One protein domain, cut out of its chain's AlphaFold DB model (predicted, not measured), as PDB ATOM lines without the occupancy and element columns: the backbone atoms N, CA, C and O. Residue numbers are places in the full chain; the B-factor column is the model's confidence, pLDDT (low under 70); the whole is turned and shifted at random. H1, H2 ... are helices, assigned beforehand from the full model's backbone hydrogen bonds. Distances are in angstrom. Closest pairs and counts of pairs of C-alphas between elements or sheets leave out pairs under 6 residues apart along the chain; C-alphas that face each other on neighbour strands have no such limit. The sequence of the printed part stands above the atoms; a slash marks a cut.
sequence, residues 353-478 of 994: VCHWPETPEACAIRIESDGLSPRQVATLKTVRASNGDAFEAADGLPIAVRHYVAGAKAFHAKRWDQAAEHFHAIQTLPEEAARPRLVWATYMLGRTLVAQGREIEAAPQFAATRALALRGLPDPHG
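AT A GLANCE: This is residues 353 to 478 of the 994 residues of an uncharacterized protein of Magnetospirillum moscoviense (UniProt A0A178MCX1). Three helices, H4, H5 and H7, form an up-and-down bundle at the core, with the short H6 at the end of the bundle where H4 and H7 begin. H8 packs side by side on H7, while H3 packs on H4; H2 and H1 lie at the opposite end of the domain from H8, with H1 loosely placed near H2. The printed part has 126 residues with eight named helices, H1 to H8 in chain order, and no named strand; the class is all helix. It is compact, with a radius of gyration of the C-alphas of 14.1 A, and rounded, spanning 39 by 33 by 31 A.

IN THESE COORDINATES: H1, residues 360 to 368, begins with C-alpha 360 at (365.897, 399.395, 390.944). H2 is residues 374 to 385, 16.8 A long from first to last C-alpha, and H3 is residues 390 to 393. H4, residues 399 to 412, is 20.3 A long and starts at C-alpha 399, (364.425, 376.069, 398.350). H5, residues 416 to 427, measures 16.7 A, and H6 is residues 431 to 434. H7, residues 438 to 451, measures 19.8 A. H8, residues 455 to 470, is the longest helix at 23.3 A and ends at C-alpha 470, (385.106, 385.672, 403.225).

HOW THE PARTS SIT: H4 is the hub, touching five other helices. H4 and H5 form a helical hairpin, opposite ways at a shallow tilt of 22 degrees; their closest C-alphas, of Gly 407 and Ala 419, are 4.2 A apart. H5 and H7 touch, opposite ways at a shallow tilt of 25 degrees, closest at the C-alphas of Phe 423 and Ala 441, 4.8 A. H4 and H7 touch, the same way at a shallow tilt of 24 degrees, closest at the C-alphas of Tyr 404 and Ala 441, 6.5 A. H7 and H8 form another helical hairpin, opposite ways at a shallow tilt of 17 degrees, closest at the C-alphas of Gly 446 and Ala 458, 4.3 A; H8 is apart from H4 and H5. H3 touches H4, closest at the C-alphas of Ala 390 and Ala 406, 4.8 A. H6 touches H4 at residues 399 to 400 alone, closest at the C-alphas of Ala 400 and Ala 434, 5.5 A. H2 only just touches H4, with 3 pairs of C-alphas within 8 A and with its residues 383 to 384 alone; the closest are those of Arg 384 and Val 405, 7.4 A. H1 and H2 are close but not clearly touching, closest at the C-alphas of Ile 365 and Lys 381, 7.2 A. Every O i to N i+4 pair is within hydrogen-bond range in H1, H2, H4 and H7, against 7 of 8 in H5 and 10 of 12 in H8; H3 and H6 are too short for such a pair.

THE WHOLE: The two C-alphas farthest apart, of Arg 375 and Ile 456, are 40.8 A apart, while those of the first and last printed residues, Val 353 and Gly 478, are 8.5 A apart. The printed part has no cut, and the seven links between helices are tight. The mean pLDDT of the printed part is 88.5; residues 353 to 361 and residue 388 are under 70.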
ATOM      1  N   VAL A 353     376.219 397.666 391.968       63.62
ATOM      2  CA  VAL A 353     375.773 396.652 391.007       63.62
ATOM      3  C   VAL A 353     374.679 397.165 390.072       63.62
ATOM      4  O   VAL A 353     374.369 396.474 389.096       63.62
ATOM      5  N   CYS A 354     374.086 398.331 390.344       65.38
ATOM      6  CA  CYS A 354     372.956 398.878 389.590       65.38
ATOM      7  C   CYS A 354     373.405 400.095 388.773       65.38
ATOM      8  O   CYS A 354     373.644 401.162 389.318       65.38
ATOM      9  N   HIS A 355     373.476 399.945 387.449       54.59
ATOM     10  CA  HIS A 355     373.981 400.992 386.557       54.59
ATOM     11  C   HIS A 355     372.832 401.660 385.799       54.59
ATOM     12  O   HIS A 355     371.914 400.987 385.324       54.59
ATOM     13  N   TRP A 356     372.893 402.978 385.619       37.22
ATOM     14  CA  TRP A 356     371.944 403.682 384.755       37.22
ATOM     15  C   TRP A 356     372.089 403.201 383.294       37.22
ATOM     16  O   TRP A 356     373.220 403.028 382.837       37.22
ATOM     17  N   PRO A 357     370.989 402.974 382.537       45.41
ATOM     18  CA  PRO A 357     369.588 403.333 382.809       45.41
ATOM     19  C   PRO A 357     368.701 402.226 383.437       45.41
ATOM     20  O   PRO A 357     367.484 402.245 383.249       45.41
ATOM     21  N   GLU A 358     369.251 401.244 384.160       61.91
ATOM     22  CA  GLU A 358     368.472 400.156 384.788       61.91
ATOM     23  C   GLU A 358     367.603 400.655 385.970       61.91
ATOM     24  O   GLU A 358     368.062 401.443 386.796       61.91
ATOM     25  N   THR A 359     366.342 400.201 386.089       68.81
ATOM     26  CA  THR A 359     365.495 400.536 387.257       68.81
ATOM     27  C   THR A 359     365.879 399.703 388.491       68.81
ATOM     28  O   THR A 359     366.362 398.578 388.327       68.81
ATOM     29  N   PRO A 360     365.608 400.166 389.730       63.84
ATOM     30  CA  PRO A 360     365.897 399.395 390.944       63.84
ATOM     31  C   PRO A 360     365.274 397.991 390.944       63.84
ATOM     32  O   PRO A 360     365.924 397.017 391.323       63.84
ATOM     33  N   GLU A 361     364.037 397.854 390.459       68.06
ATOM     34  CA  GLU A 361     363.355 396.561 390.355       68.06
ATOM     35  C   GLU A 361     363.992 395.658 389.294       68.06
ATOM     36  O   GLU A 361     364.119 394.451 389.512       68.06
ATOM     37  N   ALA A 362     364.407 396.222 388.155       74.00
ATOM     38  CA  ALA A 362     365.097 395.475 387.110       74.00
ATOM     39  C   ALA A 362     366.458 394.966 387.608       74.00
ATOM     40  O   ALA A 362     366.750 393.779 387.448       74.00
ATOM     41  N   CYS A 363     367.207 395.817 388.316       78.94
ATOM     42  CA  CYS A 363     368.470 395.454 388.948       78.94
ATOM     43  C   CYS A 363     368.284 394.334 389.986       78.94
ATOM     44  O   CYS A 363     368.950 393.298 389.919       78.94
ATOM     45  N   ALA A 364     367.318 394.480 390.902       75.56
ATOM     46  CA  ALA A 364     367.033 393.470 391.923       75.56
ATOM     47  C   ALA A 364     366.617 392.123 391.311       75.56
ATOM     48  O   ALA A 364     367.042 391.068 391.780       75.56
ATOM     49  N   ILE A 365     365.805 392.135 390.248       80.06
ATOM     50  CA  ILE A 365     365.410 390.912 389.542       80.06
ATOM     51  C   ILE A 365     366.603 390.287 388.824       80.06
ATOM     52  O   ILE A 365     366.746 389.069 388.884       80.06
ATOM     53  N   ARG A 366     367.456 391.072 388.160       85.88
ATOM     54  CA  ARG A 366     368.650 390.564 387.469       85.88
ATOM     55  C   ARG A 366     369.588 389.852 388.438       85.88
ATOM     56  O   ARG A 366     369.999 388.732 388.153       85.88
ATOM     57  N   ILE A 367     369.873 390.464 389.584       82.06
ATOM     58  CA  ILE A 367     370.782 389.892 390.585       82.06
ATOM     59  C   ILE A 367     370.150 388.658 391.249       82.06
ATOM     60  O   ILE A 367     370.804 387.631 391.411       82.06
ATOM     61  N   GLU A 368     368.849 388.692 391.559       84.69
ATOM     62  CA  GLU A 368     368.132 387.519 392.083       84.69
ATOM     63  C   GLU A 368     367.924 386.400 391.052       84.69
ATOM     64  O   GLU A 368     367.616 385.268 391.429       84.69
ATOM     65  N   SER A 369     368.085 386.694 389.765       86.94
ATOM     66  CA  SER A 369     368.002 385.703 388.691       86.94
ATOM     67  C   SER A 369     369.303 384.927 388.501       86.94
ATOM     68  O   SER A 369     369.311 383.948 387.755       86.94
ATOM     69  N   ASP A 370     370.387 385.337 389.164       82.88
ATOM     70  CA  ASP A 370     371.673 384.661 389.055       82.88
ATOM     71  C   ASP A 370     371.576 383.194 389.511       82.88
ATOM     72  O   ASP A 370     370.996 382.878 390.556       82.88
ATOM     73  N   GLY A 371     372.098 382.290 388.679       81.69
ATOM     74  CA  GLY A 371     372.001 380.840 388.875       81.69
ATOM     75  C   GLY A 371     370.623 380.207 388.613       81.69
ATOM     76  O   GLY A 371     370.462 379.013 388.872       81.69
ATOM     77  N   LEU A 372     369.628 380.948 388.105       90.25
ATOM     78  CA  LEU A 372     368.288 380.422 387.794       90.25
ATOM     79  C   LEU A 372     368.083 380.150 386.297       90.25
ATOM     80  O   LEU A 372     368.548 380.888 385.429       90.25
ATOM     81  N   SER A 373     367.306 379.113 385.976       92.31
ATOM     82  CA  SER A 373     366.861 378.852 384.598       92.31
ATOM     83  C   SER A 373     365.839 379.901 384.119       92.31
ATOM     84  O   SER A 373     365.111 380.464 384.940       92.31
ATOM     85  N   PRO A 374     365.659 380.117 382.799       90.62
ATOM     86  CA  PRO A 374     364.676 381.077 382.279       90.62
ATOM     87  C   PRO A 374     363.246 380.860 382.798       90.62
ATOM     88  O   PRO A 374     362.520 381.820 383.057       90.62
ATOM     89  N   ARG A 375     362.852 379.596 383.013       90.06
ATOM     90  CA  ARG A 375     361.554 379.243 383.609       90.06
ATOM     91  C   ARG A 375     361.460 379.698 385.067       90.06
ATOM     92  O   ARG A 375     360.444 380.256 385.461       90.06
ATOM     93  N   GLN A 376     362.516 379.496 385.848       92.19
ATOM     94  CA  GLN A 376     362.583 379.940 387.241       92.19
ATOM     95  C   GLN A 376     362.623 381.469 387.348       92.19
ATOM     96  O   GLN A 376     361.943 382.035 388.196       92.19
ATOM     97  N   VAL A 377     363.326 382.157 386.447       90.44
ATOM     98  CA  VAL A 377     363.305 383.628 386.376       90.44
ATOM     99  C   VAL A 377     361.890 384.151 386.111       90.44
ATOM    100  O   VAL A 377     361.468 385.125 386.734       90.44
ATOM    101  N   ALA A 378     361.128 383.497 385.226       88.62
ATOM    102  CA  ALA A 378     359.727 383.847 384.996       88.62
ATOM    103  C   ALA A 378     358.878 383.660 386.267       88.62
ATOM    104  O   ALA A 378     358.165 384.586 386.650       88.62
ATOM    105  N   THR A 379     359.021 382.527 386.967       89.94
ATOM    106  CA  THR A 379     358.344 382.282 388.253       89.94
ATOM    107  C   THR A 379     358.705 383.344 389.296       89.94
ATOM    108  O   THR A 379     357.812 383.922 389.911       89.94
ATOM    109  N   LEU A 380     359.992 383.670 389.461       89.38
ATOM    110  CA  LEU A 380     360.458 384.696 390.398       89.38
ATOM    111  C   LEU A 380     359.805 386.061 390.119       89.38
ATOM    112  O   LEU A 380     359.303 386.704 391.042       89.38
ATOM    113  N   LYS A 381     359.754 386.482 388.847       87.94
ATOM    114  CA  LYS A 381     359.083 387.726 388.432       87.94
ATOM    115  C   LYS A 381     357.597 387.718 388.805       87.94
ATOM    116  O   LYS A 381     357.104 388.705 389.349       87.94
ATOM    117  N   THR A 382     356.899 386.606 388.567       87.31
ATOM    118  CA  THR A 382     355.482 386.451 388.926       87.31
ATOM    119  C   THR A 382     355.263 386.528 390.437       87.31
ATOM    120  O   THR A 382     354.367 387.242 390.889       87.31
ATOM    121  N   VAL A 383     356.098 385.856 391.235       86.62
ATOM    122  CA  VAL A 383     355.984 385.862 392.703       86.62
ATOM    123  C   VAL A 383     356.194 387.262 393.270       86.62
ATOM    124  O   VAL A 383     355.392 387.689 394.107       86.62
ATOM    125  N   ARG A 384     357.204 388.002 392.788       83.00
ATOM    126  CA  ARG A 384     357.463 389.385 393.229       83.00
ATOM    127  C   ARG A 384     356.321 390.341 392.885       83.00
ATOM    128  O   ARG A 384     356.039 391.235 393.673       83.00
ATOM    129  N   ALA A 385     355.645 390.130 391.755       81.25
ATOM    130  CA  ALA A 385     354.498 390.937 391.336       81.25
ATOM    131  C   ALA A 385     353.176 390.559 392.038       81.25
ATOM    132  O   ALA A 385     352.192 391.288 391.938       81.25
ATOM    133  N   SER A 386     353.119 389.411 392.719       80.31
ATOM    134  CA  SER A 386     351.894 388.926 393.359       80.31
ATOM    135  C   SER A 386     351.617 389.620 394.698       80.31
ATOM    136  O   SER A 386     352.540 390.027 395.396       80.31
ATOM    137  N   ASN A 387     350.356 389.641 395.141       70.38
ATOM    138  CA  ASN A 387     349.964 390.110 396.485       70.38
ATOM    139  C   ASN A 387     349.722 388.966 397.498       70.38
ATOM    140  O   ASN A 387     349.470 389.240 398.667       70.38
ATOM    141  N   GLY A 388     349.811 387.696 397.072       67.31
ATOM    142  CA  GLY A 388     349.515 386.508 397.894       67.31
ATOM    143  C   GLY A 388     350.709 385.931 398.669       67.31
ATOM    144  O   GLY A 388     351.768 386.560 398.746       67.31
ATOM    145  N   ASP A 389     350.538 384.728 399.226       73.44
ATOM    146  CA  ASP A 389     351.613 383.967 399.878       73.44
ATOM    147  C   ASP A 389     352.738 383.667 398.876       73.44
ATOM    148  O   ASP A 389     352.542 382.989 397.867       73.44
ATOM    149  N   ALA A 390     353.916 384.234 399.134       82.12
ATOM    150  CA  ALA A 390     355.053 384.147 398.230       82.12
ATOM    151  C   ALA A 390     355.818 382.825 398.341       82.12
ATOM    152  O   ALA A 390     356.543 382.497 397.405       82.12
ATOM    153  N   PHE A 391     355.678 382.070 399.435       88.06
ATOM    154  CA  PHE A 391     356.431 380.828 399.614       88.06
ATOM    155  C   PHE A 391     355.856 379.682 398.774       88.06
ATOM    156  O   PHE A 391     356.600 378.969 398.092       88.06
ATOM    157  N   GLU A 392     354.529 379.542 398.787       84.50
ATOM    158  CA  GLU A 392     353.805 378.564 397.966       84.50
ATOM    159  C   GLU A 392     353.808 378.967 396.488       84.50
ATOM    160  O   GLU A 392     354.064 378.144 395.612       84.50
ATOM    161  N   ALA A 393     353.630 380.259 396.188       83.62
ATOM    162  CA  ALA A 393     353.673 380.756 394.811       83.62
ATOM    163  C   ALA A 393     355.053 380.596 394.139       83.62
ATOM    164  O   ALA A 393     355.147 380.643 392.912       83.62
ATOM    165  N   ALA A 394     356.117 380.416 394.926       87.31
ATOM    166  CA  ALA A 394     357.484 380.197 394.460       87.31
ATOM    167  C   ALA A 394     357.818 378.724 394.165       87.31
ATOM    168  O   ALA A 394     358.998 378.382 394.032       87.31
ATOM    169  N   ASP A 395     356.817 377.846 394.058       88.19
ATOM    170  CA  ASP A 395     357.049 376.445 393.721       88.19
ATOM    171  C   ASP A 395     357.843 376.277 392.405       88.19
ATOM    172  O   ASP A 395     357.674 377.012 391.427       88.19
ATOM    173  N   GLY A 396     358.790 375.335 392.408       85.31
ATOM    174  CA  GLY A 396     359.767 375.142 391.328       85.31
ATOM    175  C   GLY A 396     361.027 376.028 391.378       85.31
ATOM    176  O   GLY A 396     361.950 375.807 390.584       85.31
ATOM    177  N   LEU A 397     361.127 376.992 392.305       91.69
ATOM    178  CA  LEU A 397     362.396 377.670 392.623       91.69
ATOM    179  C   LEU A 397     363.240 376.840 393.612       91.69
ATOM    180  O   LEU A 397     362.676 376.094 394.417       91.69
ATOM    181  N   PRO A 398     364.583 376.983 393.617       93.81
ATOM    182  CA  PRO A 398     365.425 376.386 394.651       93.81
ATOM    183  C   PRO A 398     364.964 376.798 396.054       93.81
ATOM    184  O   PRO A 398     364.577 377.949 396.268       93.81
ATOM    185  N   ILE A 399     365.029 375.880 397.020       93.94
ATOM    186  CA  ILE A 399     364.425 376.069 398.350       93.94
ATOM    187  C   ILE A 399     364.914 377.339 399.070       93.94
ATOM    188  O   ILE A 399     364.109 378.073 399.640       93.94
ATOM    189  N   ALA A 400     366.200 377.682 398.957       93.75
ATOM    190  CA  ALA A 400     366.733 378.915 399.534       93.75
ATOM    191  C   ALA A 400     366.194 380.185 398.847       93.75
ATOM    192  O   ALA A 400     365.991 381.204 399.503       93.75
ATOM    193  N   VAL A 401     365.900 380.130 397.543       93.25
ATOM    194  CA  VAL A 401     365.289 381.242 396.793       93.25
ATOM    195  C   VAL A 401     363.818 381.411 397.177       93.25
ATOM    196  O   VAL A 401     363.373 382.546 397.343       93.25
ATOM    197  N   ARG A 402     363.089 380.305 397.397       93.81
ATOM    198  CA  ARG A 402     361.699 380.319 397.896       93.81
ATOM    199  C   ARG A 402     361.593 381.014 399.248       93.81
ATOM    200  O   ARG A 402     360.801 381.940 399.405       93.81
ATOM    201  N   HIS A 403     362.422 380.601 400.206       95.38
ATOM    202  CA  HIS A 403     362.468 381.245 401.515       95.38
ATOM    203  C   HIS A 403     362.897 382.713 401.409       95.38
ATOM    204  O   HIS A 403     362.300 383.563 402.066       95.38
ATOM    205  N   TYR A 404     363.867 383.040 400.550       93.75
ATOM    206  CA  TYR A 404     364.369 384.410 400.447       93.75
ATOM    207  C   TYR A 404     363.309 385.376 399.908       93.75
ATOM    208  O   TYR A 404     363.075 386.421 400.512       93.75
ATOM    209  N   VAL A 405     362.620 385.026 398.813       92.06
ATOM    210  CA  VAL A 405     361.578 385.892 398.233       92.06
ATOM    211  C   VAL A 405     360.383 386.053 399.182       92.06
ATOM    212  O   VAL A 405     359.836 387.152 399.301       92.06
ATOM    213  N   ALA A 406     360.017 384.992 399.912       93.25
ATOM    214  CA  ALA A 406     358.970 385.046 400.927       93.25
ATOM    215  C   ALA A 406     359.365 385.948 402.108       93.25
ATOM    216  O   ALA A 406     358.601 386.843 402.481       93.25
ATOM    217  N   GLY A 407     360.587 385.785 402.627       93.94
ATOM    218  CA  GLY A 407     361.148 386.619 403.690       93.94
ATOM    219  C   GLY A 407     361.258 388.091 403.290       93.94
ATOM    220  O   GLY A 407     360.818 388.963 404.036       93.94
ATOM    221  N   ALA A 408     361.749 388.387 402.083       90.94
ATOM    222  CA  ALA A 408     361.850 389.754 401.567       90.94
ATOM    223  C   ALA A 408     360.474 390.430 401.463       90.94
ATOM    224  O   ALA A 408     360.302 391.582 401.868       90.94
ATOM    225  N   LYS A 409     359.454 389.707 400.986       90.06
ATOM    226  CA  LYS A 409     358.084 390.227 400.913       90.06
ATOM    227  C   LYS A 409     357.472 390.447 402.296       90.06
ATOM    228  O   LYS A 409     356.814 391.465 402.513       90.06
ATOM    229  N   ALA A 410     357.696 389.527 403.235       91.56
ATOM    230  CA  ALA A 410     357.270 389.683 404.624       91.56
ATOM    231  C   ALA A 410     357.936 390.906 405.277       91.56
ATOM    232  O   ALA A 410     357.248 391.708 405.910       91.56
ATOM    233  N   PHE A 411     359.233 391.110 405.026       91.88
ATOM    234  CA  PHE A 411     359.987 392.279 405.476       91.88
ATOM    235  C   PHE A 411     359.389 393.584 404.918       91.88
ATOM    236  O   PHE A 411     359.028 394.476 405.679       91.88
ATOM    237  N   HIS A 412     359.165 393.697 403.606       87.88
ATOM    238  CA  HIS A 412     358.534 394.902 403.038       87.88
ATOM    239  C   HIS A 412     357.106 395.142 403.555       87.88
ATOM    240  O   HIS A 412     356.693 396.289 403.725       87.88
ATOM    241  N   ALA A 413     356.372 394.072 403.867       89.81
ATOM    242  CA  ALA A 413     355.050 394.135 404.487       89.81
ATOM    243  C   ALA A 413     355.082 394.403 406.007       89.81
ATOM    244  O   ALA A 413     354.029 394.359 406.643       89.81
ATOM    245  N   LYS A 414     356.259 394.660 406.599       92.81
ATOM    246  CA  LYS A 414     356.476 394.870 408.041       92.81
ATOM    247  C   LYS A 414     356.052 393.696 408.936       92.81
ATOM    248  O   LYS A 414     355.781 393.875 410.120       92.81
ATOM    249  N   ARG A 415     356.006 392.481 408.382       93.94
ATOM    250  CA  ARG A 415     355.729 391.228 409.103       93.94
ATOM    251  C   ARG A 415     357.047 390.609 409.562       93.94
ATOM    252  O   ARG A 415     357.517 389.633 408.982       93.94
ATOM    253  N   TRP A 416     357.665 391.228 410.567       94.12
ATOM    254  CA  TRP A 416     359.042 390.930 410.975       94.12
ATOM    255  C   TRP A 416     359.239 389.496 411.471       94.12
ATOM    256  O   TRP A 416     360.231 388.876 411.104       94.12
ATOM    257  N   ASP A 417     358.283 388.940 412.216       95.00
ATOM    258  CA  ASP A 417     358.394 387.569 412.735       95.00
ATOM    259  C   ASP A 417     358.418 386.538 411.593       95.00
ATOM    260  O   ASP A 417     359.332 385.723 411.510       95.00
ATOM    261  N   GLN A 418     357.499 386.667 410.628       94.00
ATOM    262  CA  GLN A 418     357.455 385.814 409.430       94.00
ATOM    263  C   GLN A 418     358.707 385.982 408.555       94.00
ATOM    264  O   GLN A 418     359.215 385.020 407.980       94.00
ATOM    265  N   ALA A 419     359.231 387.208 408.446       95.25
ATOM    266  CA  ALA A 419     360.475 387.458 407.724       95.25
ATOM    267  C   ALA A 419     361.663 386.753 408.399       95.25
ATOM    268  O   ALA A 419     362.440 386.077 407.723       95.25
ATOM    269  N   ALA A 420     361.772 386.863 409.728       95.88
ATOM    270  CA  ALA A 420     362.822 386.222 410.512       95.88
ATOM    271  C   ALA A 420     362.766 384.692 410.397       95.88
ATOM    272  O   ALA A 420     363.806 384.074 410.177       95.88
ATOM    273  N   GLU A 421     361.573 384.089 410.463       96.00
ATOM    274  CA  GLU A 421     361.374 382.646 410.267       96.00
ATOM    275  C   GLU A 421     361.896 382.177 408.905       96.00
ATOM    276  O   GLU A 421     362.652 381.206 408.827       96.00
ATOM    277  N   HIS A 422     361.554 382.884 407.824       96.62
ATOM    278  CA  HIS A 422     362.016 382.527 406.484       96.62
ATOM    279  C   HIS A 422     363.526 382.713 406.292       96.62
ATOM    280  O   HIS A 422     364.167 381.854 405.684       96.62
ATOM    281  N   PHE A 423     364.120 383.795 406.803       97.38
ATOM    282  CA  PHE A 423     365.569 383.988 406.704       97.38
ATOM    283  C   PHE A 423     366.343 382.976 407.558       97.38
ATOM    284  O   PHE A 423     367.343 382.427 407.094       97.38
ATOM    285  N   HIS A 424     365.852 382.662 408.759       96.38
ATOM    286  CA  HIS A 424     366.423 381.623 409.614       96.38
ATOM    287  C   HIS A 424     366.310 380.232 408.974       96.38
ATOM    288  O   HIS A 424     367.258 379.454 409.029       96.38
ATOM    289  N   ALA A 425     365.200 379.928 408.290       96.81
ATOM    290  CA  ALA A 425     365.042 378.667 407.565       96.81
ATOM    291  C   ALA A 425     366.135 378.449 406.503       96.81
ATOM    292  O   ALA A 425     366.508 377.312 406.249       96.81
ATOM    293  N   ILE A 426     366.703 379.509 405.913       96.81
ATOM    294  CA  ILE A 426     367.830 379.379 404.972       96.81
ATOM    295  C   ILE A 426     369.121 378.993 405.703       96.81
ATOM    296  O   ILE A 426     369.912 378.222 405.164       96.81
ATOM    297  N   GLN A 427     369.333 379.489 406.926       94.75
ATOM    298  CA  GLN A 427     370.511 379.169 407.742       94.75
ATOM    299  C   GLN A 427     370.521 377.715 408.235       94.75
ATOM    300  O   GLN A 427     371.588 377.190 408.544       94.75
ATOM    301  N   THR A 428     369.358 377.057 408.292       95.25
ATOM    302  CA  THR A 428     369.228 375.654 408.718       95.25
ATOM    303  C   THR A 428     369.277 374.648 407.563       95.25
ATOM    304  O   THR A 428     369.296 373.441 407.808       95.25
ATOM    305  N   LEU A 429     369.310 375.110 406.306       95.81
ATOM    306  CA  LEU A 429     369.465 374.243 405.137       95.81
ATOM    307  C   LEU A 429     370.893 373.668 405.044       95.81
ATOM    308  O   LEU A 429     371.846 374.303 405.498       95.81
ATOM    309  N   PRO A 430     371.081 372.508 404.381       95.19
ATOM    310  CA  PRO A 430     372.411 372.038 403.995       95.19
ATOM    311  C   PRO A 430     373.171 373.107 403.193       95.19
ATOM    312  O   PRO A 430     372.567 373.785 402.361       95.19
ATOM    313  N   GLU A 431     374.489 373.227 403.402       88.75
ATOM    314  CA  GLU A 431     375.308 374.320 402.843       88.75
ATOM    315  C   GLU A 431     375.142 374.468 401.321       88.75
ATOM    316  O   GLU A 431     374.925 375.578 400.847       88.75
ATOM    317  N   GLU A 432     375.124 373.361 400.570       90.00
ATOM    318  CA  GLU A 432     374.892 373.364 399.116       90.00
ATOM    319  C   GLU A 432     373.547 373.992 398.718       90.00
ATOM    320  O   GLU A 432     373.463 374.757 397.757       90.00
ATOM    321  N   ALA A 433     372.485 373.718 399.480       93.06
ATOM    322  CA  ALA A 433     371.158 374.267 399.219       93.06
ATOM    323  C   ALA A 433     371.042 375.736 399.657       93.06
ATOM    324  O   ALA A 433     370.330 376.510 399.015       93.06
ATOM    325  N   ALA A 434     371.738 376.126 400.730       93.81
ATOM    326  CA  ALA A 434     371.735 377.485 401.269       93.81
ATOM    327  C   ALA A 434     372.639 378.446 400.477       93.81
ATOM    328  O   ALA A 434     372.339 379.641 400.394       93.81
ATOM    329  N   ARG A 435     373.732 377.933 399.886       93.31
ATOM    330  CA  ARG A 435     374.841 378.697 399.283       93.31
ATOM    331  C   ARG A 435     374.404 379.917 398.462       93.31
ATOM    332  O   ARG A 435     374.970 380.981 398.699       93.31
ATOM    333  N   PRO A 436     373.398 379.848 397.564       90.62
ATOM    334  CA  PRO A 436     373.038 380.988 396.713       90.62
ATOM    335  C   PRO A 436     372.409 382.178 397.457       90.62
ATOM    336  O   PRO A 436     372.342 383.277 396.905       90.62
ATOM    337  N   ARG A 437     371.879 381.971 398.672       93.56
ATOM    338  CA  ARG A 437     371.128 382.993 399.428       93.56
ATOM    339  C   ARG A 437     371.540 383.120 400.893       93.56
ATOM    340  O   ARG A 437     371.006 383.983 401.580       93.56
ATOM    341  N   LEU A 438     372.492 382.322 401.377       95.56
ATOM    342  CA  LEU A 438     372.864 382.298 402.794       95.56
ATOM    343  C   LEU A 438     373.445 383.634 403.285       95.56
ATOM    344  O   LEU A 438     373.053 384.104 404.353       95.56
ATOM    345  N   VAL A 439     374.313 384.284 402.498       95.38
ATOM    346  CA  VAL A 439     374.848 385.625 402.823       95.38
ATOM    347  C   VAL A 439     373.706 386.643 402.932       95.38
ATOM    348  O   VAL A 439     373.630 387.404 403.893       95.38
ATOM    349  N   TRP A 440     372.760 386.605 401.992       94.12
ATOM    350  CA  TRP A 440     371.683 387.589 401.896       94.12
ATOM    351  C   TRP A 440     370.661 387.400 403.015       94.12
ATOM    352  O   TRP A 440     370.230 388.362 403.643       94.12
ATOM    353  N   ALA A 441     370.299 386.147 403.291       96.12
ATOM    354  CA  ALA A 441     369.401 385.780 404.374       96.12
ATOM    355  C   ALA A 441     369.981 386.167 405.737       96.12
ATOM    356  O   ALA A 441     369.268 386.723 406.564       96.12
ATOM    357  N   THR A 442     371.281 385.943 405.948       97.81
ATOM    358  CA  THR A 442     371.964 386.310 407.197       97.81
ATOM    359  C   THR A 442     371.972 387.829 407.402       97.81
ATOM    360  O   THR A 442     371.613 388.305 408.479       97.81
ATOM    361  N   TYR A 443     372.261 388.603 406.350       97.00
ATOM    362  CA  TYR A 443     372.168 390.065 406.388       97.00
ATOM    363  C   TYR A 443     370.741 390.546 406.706       97.00
ATOM    364  O   TYR A 443     370.524 391.369 407.602       97.00
ATOM    365  N   MET A 444     369.746 389.999 406.001       97.00
ATOM    366  CA  MET A 444     368.345 390.386 406.168       97.00
ATOM    367  C   MET A 444     367.756 389.943 407.511       97.00
ATOM    368  O   MET A 444     366.901 390.644 408.059       97.00
ATOM    369  N   LEU A 445     368.235 388.841 408.093       97.50
ATOM    370  CA  LEU A 445     367.886 388.444 409.455       97.50
ATOM    371  C   LEU A 445     368.383 389.485 410.466       97.50
ATOM    372  O   LEU A 445     367.604 389.923 411.310       97.50
ATOM    373  N   GLY A 446     369.624 389.965 410.324       97.06
ATOM    374  CA  GLY A 446     370.151 391.076 411.128       97.06
ATOM    375  C   GLY A 446     369.283 392.337 411.023       97.06
ATOM    376  O   GLY A 446     368.847 392.884 412.037       97.06
ATOM    377  N   ARG A 447     368.932 392.749 409.797       96.75
ATOM    378  CA  ARG A 447     368.013 393.879 409.537       96.75
ATOM    379  C   ARG A 447     366.637 393.692 410.182       96.75
ATOM    380  O   ARG A 447     366.059 394.653 410.687       96.75
ATOM    381  N   THR A 448     366.111 392.469 410.162       97.00
ATOM    382  CA  THR A 448     364.807 392.123 410.747       97.00
ATOM    383  C   THR A 448     364.848 392.189 412.274       97.00
ATOM    384  O   THR A 448     363.969 392.796 412.882       97.00
ATOM    385  N   LEU A 449     365.906 391.658 412.892       96.31
ATOM    386  CA  LEU A 449     366.121 391.729 414.340       96.31
ATOM    387  C   LEU A 449     366.272 393.180 414.818       96.31
ATOM    388  O   LEU A 449     365.696 393.550 415.840       96.31
ATOM    389  N   VAL A 450     366.964 394.038 414.054       93.25
ATOM    390  CA  VAL A 450     367.010 395.486 414.331       93.25
ATOM    391  C   VAL A 450     365.610 396.103 414.295       93.25
ATOM    392  O   VAL A 450     365.264 396.857 415.203       93.25
ATOM    393  N   ALA A 451     364.786 395.770 413.296       92.25
ATOM    394  CA  ALA A 451     363.412 396.272 413.195       92.25
ATOM    395  C   ALA A 451     362.508 395.806 414.356       92.25
ATOM    396  O   ALA A 451     361.561 396.506 414.709       92.25
ATOM    397  N   GLN A 452     362.826 394.667 414.980       93.69
ATOM    398  CA  GLN A 452     362.177 394.154 416.197       93.69
ATOM    399  C   GLN A 452     362.738 394.761 417.501       93.69
ATOM    400  O   GLN A 452     362.269 394.412 418.581       93.69
ATOM    401  N   GLY A 453     363.759 395.624 417.440       91.44
ATOM    402  CA  GLY A 453     364.449 396.161 418.623       91.44
ATOM    403  C   GLY A 453     365.441 395.189 419.282       91.44
ATOM    404  O   GLY A 453     365.968 395.474 420.356       91.44
ATOM    405  N   ARG A 454     365.743 394.049 418.646       94.44
ATOM    406  CA  ARG A 454     366.614 392.973 419.162       94.44
ATOM    407  C   ARG A 454     368.066 393.152 418.722       94.44
ATOM    408  O   ARG A 454     368.688 392.280 418.121       94.44
ATOM    409  N   GLU A 455     368.636 394.313 419.021       90.44
ATOM    410  CA  GLU A 455     369.950 394.719 418.501       90.44
ATOM    411  C   GLU A 455     371.126 393.875 419.010       90.44
ATOM    412  O   GLU A 455     372.131 393.740 418.316       90.44
ATOM    413  N   ILE A 456     371.026 393.312 420.221       90.06
ATOM    414  CA  ILE A 456     372.048 392.399 420.769       90.06
ATOM    415  C   ILE A 456     372.157 391.139 419.905       90.06
ATOM    416  O   ILE A 456     373.259 390.661 419.659       90.06
ATOM    417  N   GLU A 457     371.027 390.642 419.409       94.38
ATOM    418  CA  GLU A 457     370.958 389.437 418.582       94.38
ATOM    419  C   GLU A 457     371.258 389.732 417.107       94.38
ATOM    420  O   GLU A 457     371.723 388.855 416.382       94.38
ATOM    421  N   ALA A 458     371.036 390.973 416.664       95.38
ATOM    422  CA  ALA A 458     371.309 391.403 415.298       95.38
ATOM    423  C   ALA A 458     372.809 391.526 414.980       95.38
ATOM    424  O   ALA A 458     373.232 391.112 413.902       95.38
ATOM    425  N   ALA A 459     373.620 392.077 415.894       93.31
ATOM    426  CA  ALA A 459     375.044 392.331 415.632       93.31
ATOM    427  C   ALA A 459     375.831 391.063 415.210       93.31
ATOM    428  O   ALA A 459     376.511 391.109 414.182       93.31
ATOM    429  N   PRO A 460     375.670 389.896 415.874       96.00
ATOM    430  CA  PRO A 460     376.280 388.646 415.413       96.00
ATOM    431  C   PRO A 460     375.882 388.225 413.992       96.00
ATOM    432  O   PRO A 460     376.686 387.600 413.304       96.00
ATOM    433  N   GLN A 461     374.678 388.572 413.517       97.50
ATOM    434  CA  GLN A 461     374.245 388.257 412.149       97.50
ATOM    435  C   GLN A 461     375.010 389.090 411.112       97.50
ATOM    436  O   GLN A 461     375.422 388.575 410.071       97.50
ATOM    437  N   PHE A 462     375.285 390.365 411.395       97.50
ATOM    438  CA  PHE A 462     376.096 391.196 410.500       97.50
ATOM    439  C   PHE A 462     377.548 390.714 410.427       97.50
ATOM    440  O   PHE A 462     378.096 390.607 409.324       97.50
ATOM    441  N   ALA A 463     378.130 390.311 411.560       95.62
ATOM    442  CA  ALA A 463     379.438 389.659 411.598       95.62
ATOM    443  C   ALA A 463     379.457 388.323 410.837       95.62
ATOM    444  O   ALA A 463     380.362 388.076 410.036       95.62
ATOM    445  N   ALA A 464     378.428 387.488 411.013       96.62
ATOM    446  CA  ALA A 464     378.286 386.229 410.284       96.62
ATOM    447  C   ALA A 464     378.163 386.442 408.765       96.62
ATOM    448  O   ALA A 464     378.757 385.689 407.997       96.62
ATOM    449  N   THR A 465     377.473 387.500 408.325       96.81
ATOM    450  CA  THR A 465     377.374 387.878 406.900       96.81
ATOM    451  C   THR A 465     378.765 388.053 406.278       96.81
ATOM    452  O   THR A 465     379.041 387.490 405.218       96.81
ATOM    453  N   ARG A 466     379.671 388.761 406.969       95.00
ATOM    454  CA  ARG A 466     381.056 388.975 406.509       95.00
ATOM    455  C   ARG A 466     381.856 387.685 406.493       95.00
ATOM    456  O   ARG A 466     382.521 387.388 405.506       95.00
ATOM    457  N   ALA A 467     381.747 386.890 407.557       95.50
ATOM    458  CA  ALA A 467     382.435 385.606 407.654       95.50
ATOM    459  C   ALA A 467     382.029 384.640 406.524       95.50
ATOM    460  O   ALA A 467     382.872 383.915 405.998       95.50
ATOM    461  N   LEU A 468     380.756 384.646 406.116       95.38
ATOM    462  CA  LEU A 468     380.266 383.837 404.999       95.38
ATOM    463  C   LEU A 468     380.818 384.316 403.650       95.38
ATOM    464  O   LEU A 468     381.269 383.491 402.857       95.38
ATOM    465  N   ALA A 469     380.838 385.625 403.395       93.88
ATOM    466  CA  ALA A 469     381.414 386.165 402.162       93.88
ATOM    467  C   ALA A 469     382.924 385.872 402.059       93.88
ATOM    468  O   ALA A 469     383.389 385.417 401.017       93.88
ATOM    469  N   LEU A 470     383.674 386.010 403.162       93.69
ATOM    470  CA  LEU A 470     385.106 385.672 403.225       93.69
ATOM    471  C   LEU A 470     385.394 384.181 402.992       93.69
ATOM    472  O   LEU A 470     386.471 383.829 402.520       93.69
ATOM    473  N   ARG A 471     384.432 383.294 403.277       93.38
ATOM    474  CA  ARG A 471     384.506 381.860 402.932       93.38
ATOM    475  C   ARG A 471     384.260 381.577 401.441       93.38
ATOM    476  O   ARG A 471     384.293 380.415 401.038       93.38
ATOM    477  N   GLY A 472     383.989 382.597 400.626       90.94
ATOM    478  CA  GLY A 472     383.740 382.468 399.189       90.94
ATOM    479  C   GLY A 472     382.284 382.164 398.822       90.94
ATOM    480  O   GLY A 472     382.026 381.614 397.744       90.94
ATOM    481  N   LEU A 473     381.321 382.469 399.703       92.88
ATOM    482  CA  LEU A 473     379.903 382.407 399.339       92.88
ATOM    483  C   LEU A 473     379.502 383.627 398.483       92.88
ATOM    484  O   LEU A 473     380.060 384.707 398.671       92.88
ATOM    485  N   PRO A 474     378.528 383.487 397.559       90.06
ATOM    486  CA  PRO A 474     378.125 384.574 396.666       90.06
ATOM    487  C   PRO A 474     377.600 385.821 397.399       90.06
ATOM    488  O   PRO A 474     376.564 385.772 398.065       90.06
ATOM    489  N   ASP A 475     378.269 386.957 397.185       89.25
ATOM    490  CA  ASP A 475     377.847 388.287 397.646       89.25
ATOM    491  C   ASP A 475     377.809 389.310 396.488       89.25
ATOM    492  O   ASP A 475     378.628 390.228 396.415       89.25
ATOM    493  N   PRO A 476     376.888 389.158 395.520       82.50
ATOM    494  CA  PRO A 476     376.816 390.055 394.368       82.50
ATOM    495  C   PRO A 476     376.332 391.466 394.724       82.50
ATOM    496  O   PRO A 476     376.526 392.371 393.923       82.50
ATOM    497  N   HIS A 477     375.728 391.654 395.902       76.50
ATOM    498  CA  HIS A 477     375.222 392.936 396.400       76.50
ATOM    499  C   HIS A 477     376.230 393.694 397.282       76.50
ATOM    500  O   HIS A 477     375.923 394.795 397.726       76.50
ATOM    501  N   GLY A 478     377.397 393.111 397.586       85.81
ATOM    502  CA  GLY A 478     378.344 393.699 398.540       85.81
ATOM    503  C   GLY A 478     377.777 393.819 399.964       85.81
ATOM    504  O   GLY A 478     378.156 394.728 400.706       85.81
TER     505      GLY A 478